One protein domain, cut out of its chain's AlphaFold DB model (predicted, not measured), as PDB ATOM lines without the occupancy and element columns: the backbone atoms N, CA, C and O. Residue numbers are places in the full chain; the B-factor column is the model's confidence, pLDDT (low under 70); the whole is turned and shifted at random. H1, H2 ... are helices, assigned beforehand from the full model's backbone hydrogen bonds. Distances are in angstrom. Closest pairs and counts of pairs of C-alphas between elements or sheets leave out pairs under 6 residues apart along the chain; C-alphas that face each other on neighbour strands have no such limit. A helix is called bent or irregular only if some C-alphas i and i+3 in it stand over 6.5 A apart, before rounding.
ATOM      1  N   ASN A  13     326.326 265.244 180.915       93.81
ATOM      2  CA  ASN A  13     325.808 264.466 179.794       93.81
ATOM      3  C   ASN A  13     325.690 265.332 178.532       93.81
ATOM      4  O   ASN A  13     325.243 266.480 178.602       93.81
ATOM      5  N   LEU A  14     326.040 264.758 177.385       96.81
ATOM      6  CA  LEU A  14     325.897 265.373 176.065       96.81
ATOM      7  C   LEU A  14     324.795 264.657 175.281       96.81
ATOM      8  O   LEU A  14     325.017 264.207 174.156       96.81
ATOM      9  N   TRP A  15     323.628 264.506 175.909       97.19
ATOM     10  CA  TRP A  15     322.480 263.837 175.309       97.19
ATOM     11  C   TRP A  15     322.006 264.542 174.039       97.19
ATOM     12  O   TRP A  15     322.086 265.768 173.908       97.19
ATOM     13  N   LYS A  16     321.500 263.748 173.099       96.62
ATOM     14  CA  LYS A  16     320.809 264.230 171.905       96.62
ATOM     15  C   LYS A  16     319.320 263.957 172.054       96.62
ATOM     16  O   LYS A  16     318.927 262.907 172.550       96.62
ATOM     17  N   ARG A  17     318.501 264.907 171.601       95.56
ATOM     18  CA  ARG A  17     317.061 264.690 171.472       95.56
ATOM     19  C   ARG A  17     316.838 263.658 170.374       95.56
ATOM     20  O   ARG A  17     317.260 263.887 169.238       95.56
ATOM     21  N   VAL A  18     316.185 262.553 170.711       95.62
ATOM     22  CA  VAL A  18     315.979 261.459 169.764       95.62
ATOM     23  C   VAL A  18     314.977 261.890 168.694       95.62
ATOM     24  O   VAL A  18     313.915 262.440 168.981       95.62
ATOM     25  N   ASN A  19     315.326 261.658 167.429       94.81
ATOM     26  CA  ASN A  19     314.389 261.782 166.321       94.81
ATOM     27  C   ASN A  19     313.695 260.434 166.115       94.81
ATOM     28  O   ASN A  19     314.242 259.568 165.437       94.81
ATOM     29  N   TYR A  20     312.487 260.271 166.651       92.00
ATOM     30  CA  TYR A  20     311.742 259.008 166.566       92.00
ATOM     31  C   TYR A  20     311.323 258.610 165.139       92.00
ATOM     32  O   TYR A  20     310.959 257.462 164.900       92.00
ATOM     33  N   ASN A  21     311.400 259.529 164.167       91.75
ATOM     34  CA  ASN A  21     311.211 259.178 162.757       91.75
ATOM     35  C   ASN A  21     312.452 258.495 162.168       91.75
ATOM     36  O   ASN A  21     312.318 257.766 161.187       91.75
ATOM     37  N   LYS A  22     313.639 258.736 162.745       93.00
ATOM     38  CA  LYS A  22     314.934 258.225 162.271       93.00
ATOM     39  C   LYS A  22     315.502 257.116 163.157       93.00
ATOM     40  O   LYS A  22     316.223 256.281 162.641       93.00
ATOM     41  N   TYR A  23     315.211 257.100 164.453       93.75
ATOM     42  CA  TYR A  23     315.813 256.172 165.410       93.75
ATOM     43  C   TYR A  23     314.776 255.551 166.336       93.75
ATOM     44  O   TYR A  23     313.752 256.157 166.649       93.75
ATOM     45  N   GLN A  24     315.092 254.353 166.820       93.19
ATOM     46  CA  GLN A  24     314.412 253.740 167.957       93.19
ATOM     47  C   GLN A  24     314.692 254.506 169.264       93.19
ATOM     48  O   GLN A  24     315.589 255.344 169.340       93.19
ATOM     49  N   LEU A  25     313.909 254.213 170.306       94.25
ATOM     50  CA  LEU A  25     314.079 254.815 171.634       94.25
ATOM     51  C   LEU A  25     315.342 254.313 172.347       94.25
ATOM     52  O   LEU A  25     315.952 255.050 173.121       94.25
ATOM     53  N   HIS A  26     315.703 253.052 172.112       95.12
ATOM     54  CA  HIS A  26     316.854 252.391 172.708       95.12
ATOM     55  C   HIS A  26     317.522 251.452 171.708       95.12
ATOM     56  O   HIS A  26     316.984 251.138 170.646       95.12
ATOM     57  N   VAL A  27     318.722 251.007 172.058       95.00
ATOM     58  CA  VAL A  27     319.479 250.060 171.244       95.00
ATOM     59  C   VAL A  27     318.800 248.695 171.162       95.00
ATOM     60  O   VAL A  27     318.156 248.240 172.108       95.00
ATOM     61  N   THR A  28     319.024 248.010 170.048       92.81
ATOM     62  CA  THR A  28     318.746 246.587 169.875       92.81
ATOM     63  C   THR A  28     320.007 245.787 170.198       92.81
ATOM     64  O   THR A  28     321.095 246.057 169.678       92.81
ATOM     65  N   ILE A  29     319.872 244.787 171.067       88.69
ATOM     66  CA  ILE A  29     320.920 243.795 171.315       88.69
ATOM     67  C   ILE A  29     320.769 242.751 170.211       88.69
ATOM     68  O   ILE A  29     319.778 242.025 170.185       88.69
ATOM     69  N   SER A  30     321.701 242.711 169.260       74.81
ATOM     70  CA  SER A  30     321.660 241.697 168.207       74.81
ATOM     71  C   SER A  30     321.810 240.314 168.840       74.81
ATOM     72  O   SER A  30     322.851 240.035 169.442       74.81
ATOM     73  N   SER A  31     320.817 239.435 168.676       64.56
ATOM     74  CA  SER A  31     321.099 238.002 168.741       64.56
ATOM     75  C   SER A  31     321.914 237.643 167.500       64.56
ATOM     76  O   SER A  31     321.661 238.184 166.421       64.56
ATOM     77  N   VAL A  32     322.893 236.751 167.636       60.31
ATOM     78  CA  VAL A  32     323.745 236.294 166.521       60.31
ATOM     79  C   VAL A  32     322.925 235.761 165.332       60.31
ATOM     80  O   VAL A  32     323.375 235.837 164.192       60.31
ATOM     81  N   ASP A  33     321.683 235.339 165.583       54.56
ATOM     82  CA  ASP A  33     320.742 234.808 164.591       54.56
ATOM     83  C   ASP A  33     319.985 235.881 163.784       54.56
ATOM     84  O   ASP A  33     319.361 235.565 162.771       54.56
ATOM     85  N   SER A  34     320.007 237.154 164.199       54.19
ATOM     86  CA  SER A  34     319.291 238.236 163.495       54.19
ATOM     87  C   SER A  34     320.074 238.804 162.307       54.19
ATOM     88  O   SER A  34     319.495 239.478 161.463       54.19
ATOM     89  N   ILE A  35     321.373 238.503 162.204       59.81
ATOM     90  CA  ILE A  35     322.249 238.974 161.116       59.81
ATOM     91  C   ILE A  35     321.916 238.273 159.781       59.81
ATOM     92  O   ILE A  35     322.277 238.768 158.718       59.81
ATOM     93  N   THR A  36     321.181 237.154 159.804       53.22
ATOM     94  CA  THR A  36     320.872 236.346 158.609       53.22
ATOM     95  C   THR A  36     319.429 236.456 158.102       53.22
ATOM     96  O   THR A  36     319.099 235.821 157.102       53.22
ATOM     97  N   LYS A  37     318.556 237.269 158.720       47.66
ATOM     98  CA  LYS A  37     317.155 237.448 158.280       47.66
ATOM     99  C   LYS A  37     316.721 238.916 158.242       47.66
ATOM    100  O   LYS A  37     315.913 239.332 159.059       47.66
ATOM    101  N   SER A  38     317.199 239.662 157.254       53.75
ATOM    102  CA  SER A  38     316.365 240.606 156.491       53.75
ATOM    103  C   SER A  38     317.234 241.308 155.456       53.75
ATOM    104  O   SER A  38     318.171 242.019 155.811       53.75
ATOM    105  N   GLU A  39     316.887 241.161 154.183       56.47
ATOM    106  CA  GLU A  39     317.484 241.911 153.068       56.47
ATOM    107  C   GLU A  39     317.103 243.410 153.075       56.47
ATOM    108  O   GLU A  39     317.437 244.137 152.148       56.47
ATOM    109  N   GLU A  40     316.483 243.906 154.149       59.22
ATOM    110  CA  GLU A  40     316.257 245.326 154.408       59.22
ATOM    111  C   GLU A  40     316.628 245.625 155.867       59.22
ATOM    112  O   GLU A  40     315.855 245.378 156.792       59.22
ATOM    113  N   ILE A  41     317.850 246.112 156.100       63.19
ATOM    114  CA  ILE A  41     318.217 246.700 157.391       63.19
ATOM    115  C   ILE A  41     317.384 247.975 157.507       63.19
ATOM    116  O   ILE A  41     317.683 248.959 156.838       63.19
ATOM    117  N   ASP A  42     316.323 247.957 158.316       72.69
ATOM    118  CA  ASP A  42     315.593 249.181 158.648       72.69
ATOM    119  C   ASP A  42     316.599 250.176 159.244       72.69
ATOM    120  O   ASP A  42     317.160 249.959 160.326       72.69
ATOM    121  N   ASP A  43     316.844 251.269 158.516       77.94
ATOM    122  CA  ASP A  43     317.780 252.330 158.882       77.94
ATOM    123  C   ASP A  43     317.499 252.905 160.278       77.94
ATOM    124  O   ASP A  43     318.384 253.524 160.879       77.94
ATOM    125  N   LYS A  44     316.312 252.660 160.844       86.00
ATOM    126  CA  LYS A  44     315.950 253.070 162.203       86.00
ATOM    127  C   LYS A  44     316.560 252.227 163.312       86.00
ATOM    128  O   LYS A  44     316.662 252.711 164.444       86.00
ATOM    129  N   VAL A  45     316.961 250.988 163.028       90.19
ATOM    130  CA  VAL A  45     317.501 250.077 164.043       90.19
ATOM    131  C   VAL A  45     318.877 250.563 164.479       90.19
ATOM    132  O   VAL A  45     319.790 250.713 163.666       90.19
ATOM    133  N   VAL A  46     319.042 250.808 165.777       93.06
ATOM    134  CA  VAL A  46     320.330 251.187 166.366       93.06
ATOM    135  C   VAL A  46     320.847 250.004 167.166       93.06
ATOM    136  O   VAL A  46     320.264 249.654 168.186       93.06
ATOM    137  N   TYR A  47     321.932 249.375 166.729       92.69
ATOM    138  CA  TYR A  47     322.495 248.230 167.441       92.69
ATOM    139  C   TYR A  47     323.395 248.660 168.598       92.69
ATOM    140  O   TYR A  47     324.064 249.690 168.542       92.69
ATOM    141  N   MET A  48     323.462 247.833 169.643       93.31
ATOM    142  CA  MET A  48     324.334 248.074 170.799       93.31
ATOM    143  C   MET A  48     325.808 248.224 170.391       93.31
ATOM    144  O   MET A  48     326.516 249.062 170.941       93.31
ATOM    145  N   ASN A  49     326.263 247.459 169.399       91.62
ATOM    146  CA  ASN A  49     327.661 247.477 168.964       91.62
ATOM    147  C   ASN A  49     327.973 248.602 167.960       91.62
ATOM    148  O   ASN A  49     329.138 248.833 167.655       91.62
ATOM    149  N   ASP A  50     326.958 249.318 167.465       93.56
ATOM    150  CA  ASP A  50     327.131 250.438 166.538       93.56
ATOM    151  C   ASP A  50     327.344 251.744 167.318       93.56
ATOM    152  O   ASP A  50     326.415 252.501 167.611       93.56
ATOM    153  N   LEU A  51     328.594 251.970 167.726       95.19
ATOM    154  CA  LEU A  51     328.973 253.096 168.581       95.19
ATOM    155  C   LEU A  51     328.719 254.453 167.916       95.19
ATOM    156  O   LEU A  51     328.261 255.385 168.583       95.19
ATOM    157  N   GLU A  52     328.972 254.565 166.612       96.06
ATOM    158  CA  GLU A  52     328.791 255.820 165.880       96.06
ATOM    159  C   GLU A  52     327.306 256.155 165.728       96.06
ATOM    160  O   GLU A  52     326.891 257.269 166.066       96.06
ATOM    161  N   LYS A  53     326.468 255.182 165.345       94.81
ATOM    162  CA  LYS A  53     325.019 255.404 165.241       94.81
ATOM    163  C   LYS A  53     324.387 255.692 166.598       94.81
ATOM    164  O   LYS A  53     323.537 256.573 166.707       94.81
ATOM    165  N   ARG A  54     324.838 255.024 167.668       97.00
ATOM    166  CA  ARG A  54     324.426 255.339 169.049       97.00
ATOM    167  C   ARG A  54     324.783 256.765 169.444       97.00
ATOM    168  O   ARG A  54     323.971 257.452 170.062       97.00
ATOM    169  N   LYS A  55     325.988 257.221 169.102       97.69
ATOM    170  CA  LYS A  55     326.450 258.579 169.405       97.69
ATOM    171  C   LYS A  55     325.631 259.624 168.659       97.69
ATOM    172  O   LYS A  55     325.292 260.650 169.248       97.69
ATOM    173  N   GLU A  56     325.293 259.363 167.398       96.94
ATOM    174  CA  GLU A  56     324.420 260.231 166.607       96.94
ATOM    175  C   GLU A  56     322.995 260.280 167.181       96.94
ATOM    176  O   GLU A  56     322.433 261.365 167.332       96.94
ATOM    177  N   ALA A  57     322.432 259.121 167.536       96.69
ATOM    178  CA  ALA A  57     321.055 259.000 168.010       96.69
ATOM    179  C   ALA A  57     320.852 259.543 169.432       96.69
ATOM    180  O   ALA A  57     319.910 260.295 169.676       96.69
ATOM    181  N   TYR A  58     321.730 259.172 170.367       97.69
ATOM    182  CA  TYR A  58     321.506 259.347 171.807       97.69
ATOM    183  C   TYR A  58     322.487 260.322 172.469       97.69
ATOM    184  O   TYR A  58     322.219 260.831 173.558       97.69
ATOM    185  N   GLY A  59     323.610 260.639 171.821       97.75
ATOM    186  CA  GLY A  59     324.669 261.460 172.405       97.75
ATOM    187  C   GLY A  59     325.605 260.677 173.328       97.75
ATOM    188  O   GLY A  59     325.700 259.455 173.235       97.75
ATOM    189  N   ILE A  60     326.334 261.387 174.198       98.00
ATOM    190  CA  ILE A  60     327.377 260.807 175.067       98.00
ATOM    191  C   ILE A  60     326.974 260.878 176.541       98.00
ATOM    192  O   ILE A  60     326.583 261.935 177.047       98.00
ATOM    193  N   CYS A  61     327.141 259.756 177.238       97.56
ATOM    194  CA  CYS A  61     326.983 259.654 178.681       97.56
ATOM    195  C   CYS A  61     328.133 260.367 179.402       97.56
ATOM    196  O   CYS A  61     329.302 260.059 179.188       97.56
ATOM    197  N   GLY A  62     327.813 261.280 180.315       96.12
ATOM    198  CA  GLY A  62     328.803 262.032 181.088       96.12
ATOM    199  C   GLY A  62     329.478 261.237 182.216       96.12
ATOM    200  O   GLY A  62     330.441 261.706 182.816       96.12
ATOM    201  N   GLU A  63     328.987 260.034 182.520       94.62
ATOM    202  CA  GLU A  63     329.571 259.159 183.546       94.62
ATOM    203  C   GLU A  63     330.690 258.283 183.012       94.62
ATOM    204  O   GLU A  63     331.767 258.242 183.600       94.62
ATOM    205  N   CYS A  64     330.423 257.585 181.909       95.31
ATOM    206  CA  CYS A  64     331.358 256.635 181.316       95.31
ATOM    207  C   CYS A  64     332.020 257.146 180.034       95.31
ATOM    208  O   CYS A  64     332.930 256.493 179.543       95.31
ATOM    209  N   ASN A  65     331.588 258.296 179.500       95.50
ATOM    210  CA  ASN A  65     332.069 258.861 178.236       95.50
ATOM    211  C   ASN A  65     331.823 257.968 177.000       95.50
ATOM    212  O   ASN A  65     332.442 258.165 175.958       95.50
ATOM    213  N   GLU A  66     330.881 257.029 177.101       96.75
ATOM    214  CA  GLU A  66     330.420 256.183 175.998       96.75
ATOM    215  C   GLU A  66     329.099 256.703 175.408       96.75
ATOM    216  O   GLU A  66     328.361 257.438 176.083       96.75
ATOM    217  N   PRO A  67     328.748 256.314 174.168       98.19
ATOM    218  CA  PRO A  67     327.449 256.625 173.590       98.19
ATOM    219  C   PRO A  67     326.282 256.151 174.459       98.19
ATOM    220  O   PRO A  67     326.341 255.087 175.084       98.19
ATOM    221  N   GLY A  68     325.183 256.902 174.451       97.75
ATOM    222  CA  GLY A  68     323.931 256.468 175.065       97.75
ATOM    223  C   GLY A  68     323.449 255.128 174.499       97.75
ATOM    224  O   GLY A  68     323.838 254.689 173.412       97.75
ATOM    225  N   THR A  69     322.605 254.450 175.263       97.50
ATOM    226  CA  THR A  69     321.906 253.233 174.827       97.50
ATOM    227  C   THR A  69     320.409 253.479 174.642       97.50
ATOM    228  O   THR A  69     319.668 252.538 174.374       97.50
ATOM    229  N   GLY A  70     319.965 254.725 174.808       96.88
ATOM    230  CA  GLY A  70     318.611 255.198 174.567       96.88
ATOM    231  C   GLY A  70     318.474 256.685 174.883       96.88
ATOM    232  O   GLY A  70     319.455 257.331 175.265       96.88
ATOM    233  N   GLU A  71     317.269 257.228 174.725       96.88
ATOM    234  CA  GLU A  71     316.974 258.633 175.030       96.88
ATOM    235  C   GLU A  71     317.338 258.985 176.476       96.88
ATOM    236  O   GLU A  71     316.774 258.443 177.424       96.88
ATOM    237  N   GLU A  72     318.328 259.869 176.630       96.19
ATOM    238  CA  GLU A  72     318.890 260.285 177.923       96.19
ATOM    239  C   GLU A  72     319.292 259.112 178.844       96.19
ATOM    240  O   GLU A  72     319.352 259.243 180.070       96.19
ATOM    241  N   TRP A  73     319.606 257.956 178.248       97.12
ATOM    242  CA  TRP A  73     319.802 256.698 178.956       97.12
ATOM    243  C   TRP A  73     321.132 256.032 178.601       97.12
ATOM    244  O   TRP A  73     321.531 255.927 177.439       97.12
ATOM    245  N   CYS A  74     321.813 255.516 179.624       97.62
ATOM    246  CA  CYS A  74     323.006 254.685 179.494       97.62
ATOM    247  C   CYS A  74     322.840 253.419 180.335       97.62
ATOM    248  O   CYS A  74     322.868 253.472 181.565       97.62
ATOM    249  N   GLN A  75     322.642 252.281 179.677       96.00
ATOM    250  CA  GLN A  75     322.349 251.009 180.326       96.00
ATOM    251  C   GLN A  75     323.454 250.585 181.311       96.00
ATOM    252  O   GLN A  75     323.092 250.281 182.445       96.00
ATOM    253  N   PRO A  76     324.763 250.612 180.972       94.38
ATOM    254  CA  PRO A  76     325.812 250.257 181.930       94.38
ATOM    255  C   PRO A  76     325.786 251.109 183.208       94.38
ATOM    256  O   PRO A  76     325.737 250.561 184.306       94.38
ATOM    257  N   CYS A  77     325.738 252.441 183.077       95.56
ATOM    258  CA  CYS A  77     325.751 253.345 184.232       95.56
ATOM    259  C   CYS A  77     324.482 253.225 185.084       95.56
ATOM    260  O   CYS A  77     324.548 253.254 186.311       95.56
ATOM    261  N   ASN A  78     323.312 253.077 184.457       94.38
ATOM    262  CA  ASN A  78     322.069 252.913 185.208       94.38
ATOM    263  C   ASN A  78     321.976 251.542 185.885       94.38
ATOM    264  O   ASN A  78     321.487 251.469 187.010       94.38
ATOM    265  N   ALA A  79     322.484 250.476 185.260       92.06
ATOM    266  CA  ALA A  79     322.562 249.158 185.886       92.06
ATOM    267  C   ALA A  79     323.487 249.166 187.114       92.06
ATOM    268  O   ALA A  79     323.150 248.579 188.143       92.06
ATOM    269  N   GLU A  80     324.620 249.867 187.036       90.69
ATOM    270  CA  GLU A  80     325.533 250.053 188.167       90.69
ATOM    271  C   GLU A  80     324.859 250.813 189.318       90.69
ATOM    272  O   GLU A  80     324.788 250.292 190.432       90.69
ATOM    273  N   ARG A  81     324.244 251.970 189.035       89.62
ATOM    274  CA  ARG A  81     323.471 252.732 190.032       89.62
ATOM    275  C   ARG A  81     322.348 251.908 190.650       89.62
ATOM    276  O   ARG A  81     322.125 251.982 191.854       89.62
ATOM    277  N   PHE A  82     321.629 251.130 189.839       86.81
ATOM    278  CA  PHE A  82     320.573 250.254 190.335       86.81
ATOM    279  C   PHE A  82     321.153 249.216 191.293       86.81
ATOM    280  O   PHE A  82     320.652 249.075 192.398       86.81
ATOM    281  N   LYS A  83     322.256 248.553 190.933       85.00
ATOM    282  CA  LYS A  83     322.926 247.568 191.793       85.00
ATOM    283  C   LYS A  83     323.409 248.163 193.121       85.00
ATOM    284  O   LYS A  83     323.327 247.486 194.146       85.00
ATOM    285  N   GLU A  84     323.925 249.390 193.113       86.06
ATOM    286  CA  GLU A  84     324.365 250.096 194.323       86.06
ATOM    287  C   GLU A  84     323.187 250.507 195.210       86.06
ATOM    288  O   GLU A  84     323.190 250.231 196.410       86.06
ATOM    289  N   ASN A  85     322.157 251.107 194.609       85.19
ATOM    290  CA  ASN A  85     320.982 251.594 195.326       85.19
ATOM    291  C   ASN A  85     320.078 250.460 195.808       85.19
ATOM    292  O   ASN A  85     319.434 250.606 196.840       85.19
ATOM    293  N   PHE A  86     320.053 249.323 195.110       82.31
ATOM    294  CA  PHE A  86     319.181 248.191 195.425       82.31
ATOM    295  C   PHE A  86     319.420 247.634 196.831       82.31
ATOM    296  O   PHE A  86     318.471 247.250 197.499       82.31
ATOM    297  N   LYS A  87     320.666 247.658 197.327       76.62
ATOM    298  CA  LYS A  87     320.976 247.242 198.709       76.62
ATOM    299  C   LYS A  87     320.245 248.068 199.769       76.62
ATOM    300  O   LYS A  87     319.988 247.562 200.851       76.62
ATOM    301  N   ASN A  88     319.967 249.331 199.458       82.00
ATOM    302  CA  ASN A  88     319.339 250.290 200.363       82.00
ATOM    303  C   ASN A  88     317.905 250.628 199.926       82.00
ATOM    304  O   ASN A  88     317.293 251.535 200.487       82.00
ATOM    305  N   TRP A  89     317.391 249.961 198.889       84.75
ATOM    306  CA  TRP A  89     316.059 250.216 198.369       84.75
ATOM    307  C   TRP A  89     315.027 249.493 199.232       84.75
ATOM    308  O   TRP A  89     315.182 248.314 199.546       84.75
ATOM    309  N   THR A  90     313.972 250.216 199.587       87.69
ATOM    310  CA  THR A  90     312.802 249.701 200.295       87.69
ATOM    311  C   THR A  90     311.552 250.226 199.602       87.69
ATOM    312  O   THR A  90     311.482 251.400 199.228       87.69
ATOM    313  N   SER A  91     310.562 249.357 199.428       90.81
ATOM    314  CA  SER A  91     309.214 249.719 198.986       90.81
ATOM    315  C   SER A  91     308.391 250.391 200.092       90.81
ATOM    316  O   SER A  91     307.286 250.865 199.833       90.81
ATOM    317  N   GLY A  92     308.906 250.421 201.328       91.81
ATOM    318  CA  GLY A  92     308.156 250.757 202.537       91.81
ATOM    319  C   GLY A  92     307.331 249.587 203.086       91.81
ATOM    320  O   GLY A  92     306.645 249.753 204.094       91.81
ATOM    321  N   ASN A  93     307.394 248.414 202.447       96.12
ATOM    322  CA  ASN A  93     306.785 247.174 202.907       96.12
ATOM    323  C   ASN A  93     307.873 246.104 203.095       96.12
ATOM    324  O   ASN A  93     308.427 245.590 202.126       96.12
ATOM    325  N   ASN A  94     308.132 245.755 204.355       93.19
ATOM    326  CA  ASN A  94     309.208 244.836 204.724       93.19
ATOM    327  C   ASN A  94     309.039 243.432 204.122       93.19
ATOM    328  O   ASN A  94     310.033 242.850 203.702       93.19
ATOM    329  N   ASP A  95     307.810 242.912 204.031       94.62
ATOM    330  CA  ASP A  95     307.552 241.565 203.497       94.62
ATOM    331  C   ASP A  95     307.880 241.501 201.995       94.62
ATOM    332  O   ASP A  95     308.458 240.533 201.495       94.62
ATOM    333  N   ILE A  96     307.537 242.567 201.263       92.44
ATOM    334  CA  ILE A  96     307.859 242.705 199.838       92.44
ATOM    335  C   ILE A  96     309.371 242.870 199.654       92.44
ATOM    336  O   ILE A  96     309.956 242.240 198.770       92.44
ATOM    337  N   ASP A  97     310.011 243.684 200.488       89.12
ATOM    338  CA  ASP A  97     311.450 243.928 200.407       89.12
ATOM    339  C   ASP A  97     312.255 242.651 200.677       89.12
ATOM    340  O   ASP A  97     313.189 242.347 199.929       89.12
ATOM    341  N   GLU A  98     311.862 241.865 201.685       89.56
ATOM    342  CA  GLU A  98     312.480 240.575 202.001       89.56
ATOM    343  C   GLU A  98     312.342 239.592 200.831       89.56
ATOM    344  O   GLU A  98     313.340 239.009 200.395       89.56
ATOM    345  N   LEU A  99     311.142 239.467 200.252       90.94
ATOM    346  CA  LEU A  99     310.892 238.587 199.106       90.94
ATOM    347  C   LEU A  99     311.759 238.958 197.891       90.94
ATOM    348  O   LEU A  99     312.345 238.081 197.242       90.94
ATOM    349  N   ILE A 100     311.854 240.252 197.576       88.12
ATOM    350  CA  ILE A 100     312.629 240.751 196.434       88.12
ATOM    351  C   ILE A 100     314.132 240.537 196.673       88.12
ATOM    352  O   ILE A 100     314.831 240.041 195.780       88.12
ATOM    353  N   GLN A 101     314.644 240.866 197.863       83.50
ATOM    354  CA  GLN A 101     316.062 240.687 198.195       83.50
ATOM    355  C   GLN A 101     316.466 239.210 198.210       83.50
ATOM    356  O   GLN A 101     317.480 238.852 197.607       83.50
ATOM    357  N   TYR A 102     315.655 238.344 198.826       86.31
ATOM    358  CA  TYR A 102     315.885 236.900 198.861       86.31
ATOM    359  C   TYR A 102     315.963 236.307 197.448       86.31
ATOM    360  O   TYR A 102     316.927 235.617 197.107       86.31
ATOM    361  N   SER A 103     315.002 236.644 196.584       86.38
ATOM    362  CA  SER A 103     314.958 236.153 195.200       86.38
ATOM    363  C   SER A 103     316.208 236.551 194.398       86.38
ATOM    364  O   SER A 103     316.786 235.730 193.687       86.38
ATOM    365  N   GLN A 104     316.674 237.796 194.545       75.81
ATOM    366  CA  GLN A 104     317.851 238.312 193.830       75.81
ATOM    367  C   GLN A 104     319.191 237.812 194.401       75.81
ATOM    368  O   GLN A 104     320.180 237.733 193.664       75.81
ATOM    369  N   LEU A 105     319.260 237.485 195.698       77.31
ATOM    370  CA  LEU A 105     320.441 236.867 196.312       77.31
ATOM    371  C   LEU A 105     320.617 235.419 195.846       77.31
ATOM    372  O   LEU A 105     321.730 235.034 195.486       77.31
ATOM    373  N   ASN A 106     319.528 234.652 195.774       74.00
ATOM    374  CA  ASN A 106     319.576 233.248 195.361       74.00
ATOM    375  C   ASN A 106     319.833 233.069 193.859       74.00
ATOM    376  O   ASN A 106     320.507 232.121 193.468       74.00
ATOM    377  N   TYR A 107     319.384 234.004 193.016       65.25
ATOM    378  CA  TYR A 107     319.667 233.975 191.575       65.25
ATOM    379  C   TYR A 107     321.168 234.096 191.240       65.25
ATOM    380  O   TYR A 107     321.617 233.613 190.210       65.25
TER     381      TYR A 107
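This is residues 13 to 107 of the 110 residues of an uncharacterized protein of Rhizophagus irregularis (strain DAOM 181602 / DAOM 197198 / MUCL 43194) (UniProt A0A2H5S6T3). A loop-rich body holding the short helix H2 makes one end of the model; from it H3 runs out as an arm, and H4 follows at the far end, turned partly back. A wide loop with H1 leaves the body too, and its residues 31 to 41 stick out. The printed part has 95 residues with four named helices, H1 to H4 in chain order, and no named strand; the class is all helix, though just 39 residues are in named elements. The whole is loose, with a radius of gyration of the C-alphas of 17.3 A, and elongated, spanning 51 by 33 by 21 A.

Near the first printed residue, residues 14 to 15 pair with residues 59 to 60, antiparallel, in stretches too short to be named strands. H1, residues 32 to 36, H2, residues 51 to 58, H3, residues 75 to 86, and H4, residues 94 to 107, are apart from one another, with no C-alpha of one within 8 A of another. Residues 79 to 85 of H3 and 102 to 107 of H4 stand free. Each O i to N i+4 pair is within hydrogen-bond range in H2, H3 and H4; in H1 it is 0 of 1, and 0 of 2 O i to N i+3 pairs.

H1 begins at C-alpha 32, (323.745, 236.294, 166.521); it is neither bent nor irregular, but only just: C-alphas 32 and 35 are 6.2 A apart. H2 measures 10.3 A from first to last C-alpha, H3 15.7 A. H4 measures 20.0 A and ends at C-alpha 107, (319.667, 233.975, 191.575).

The C-alphas farthest apart, of Glu 39 and Asn 94, are 52.4 A apart. The printed part has no cut. The links H1 to H2 and H2 to H3 are long, with 14 and 16 residues. Residues 31 to 41 and 107 have pLDDT under 70.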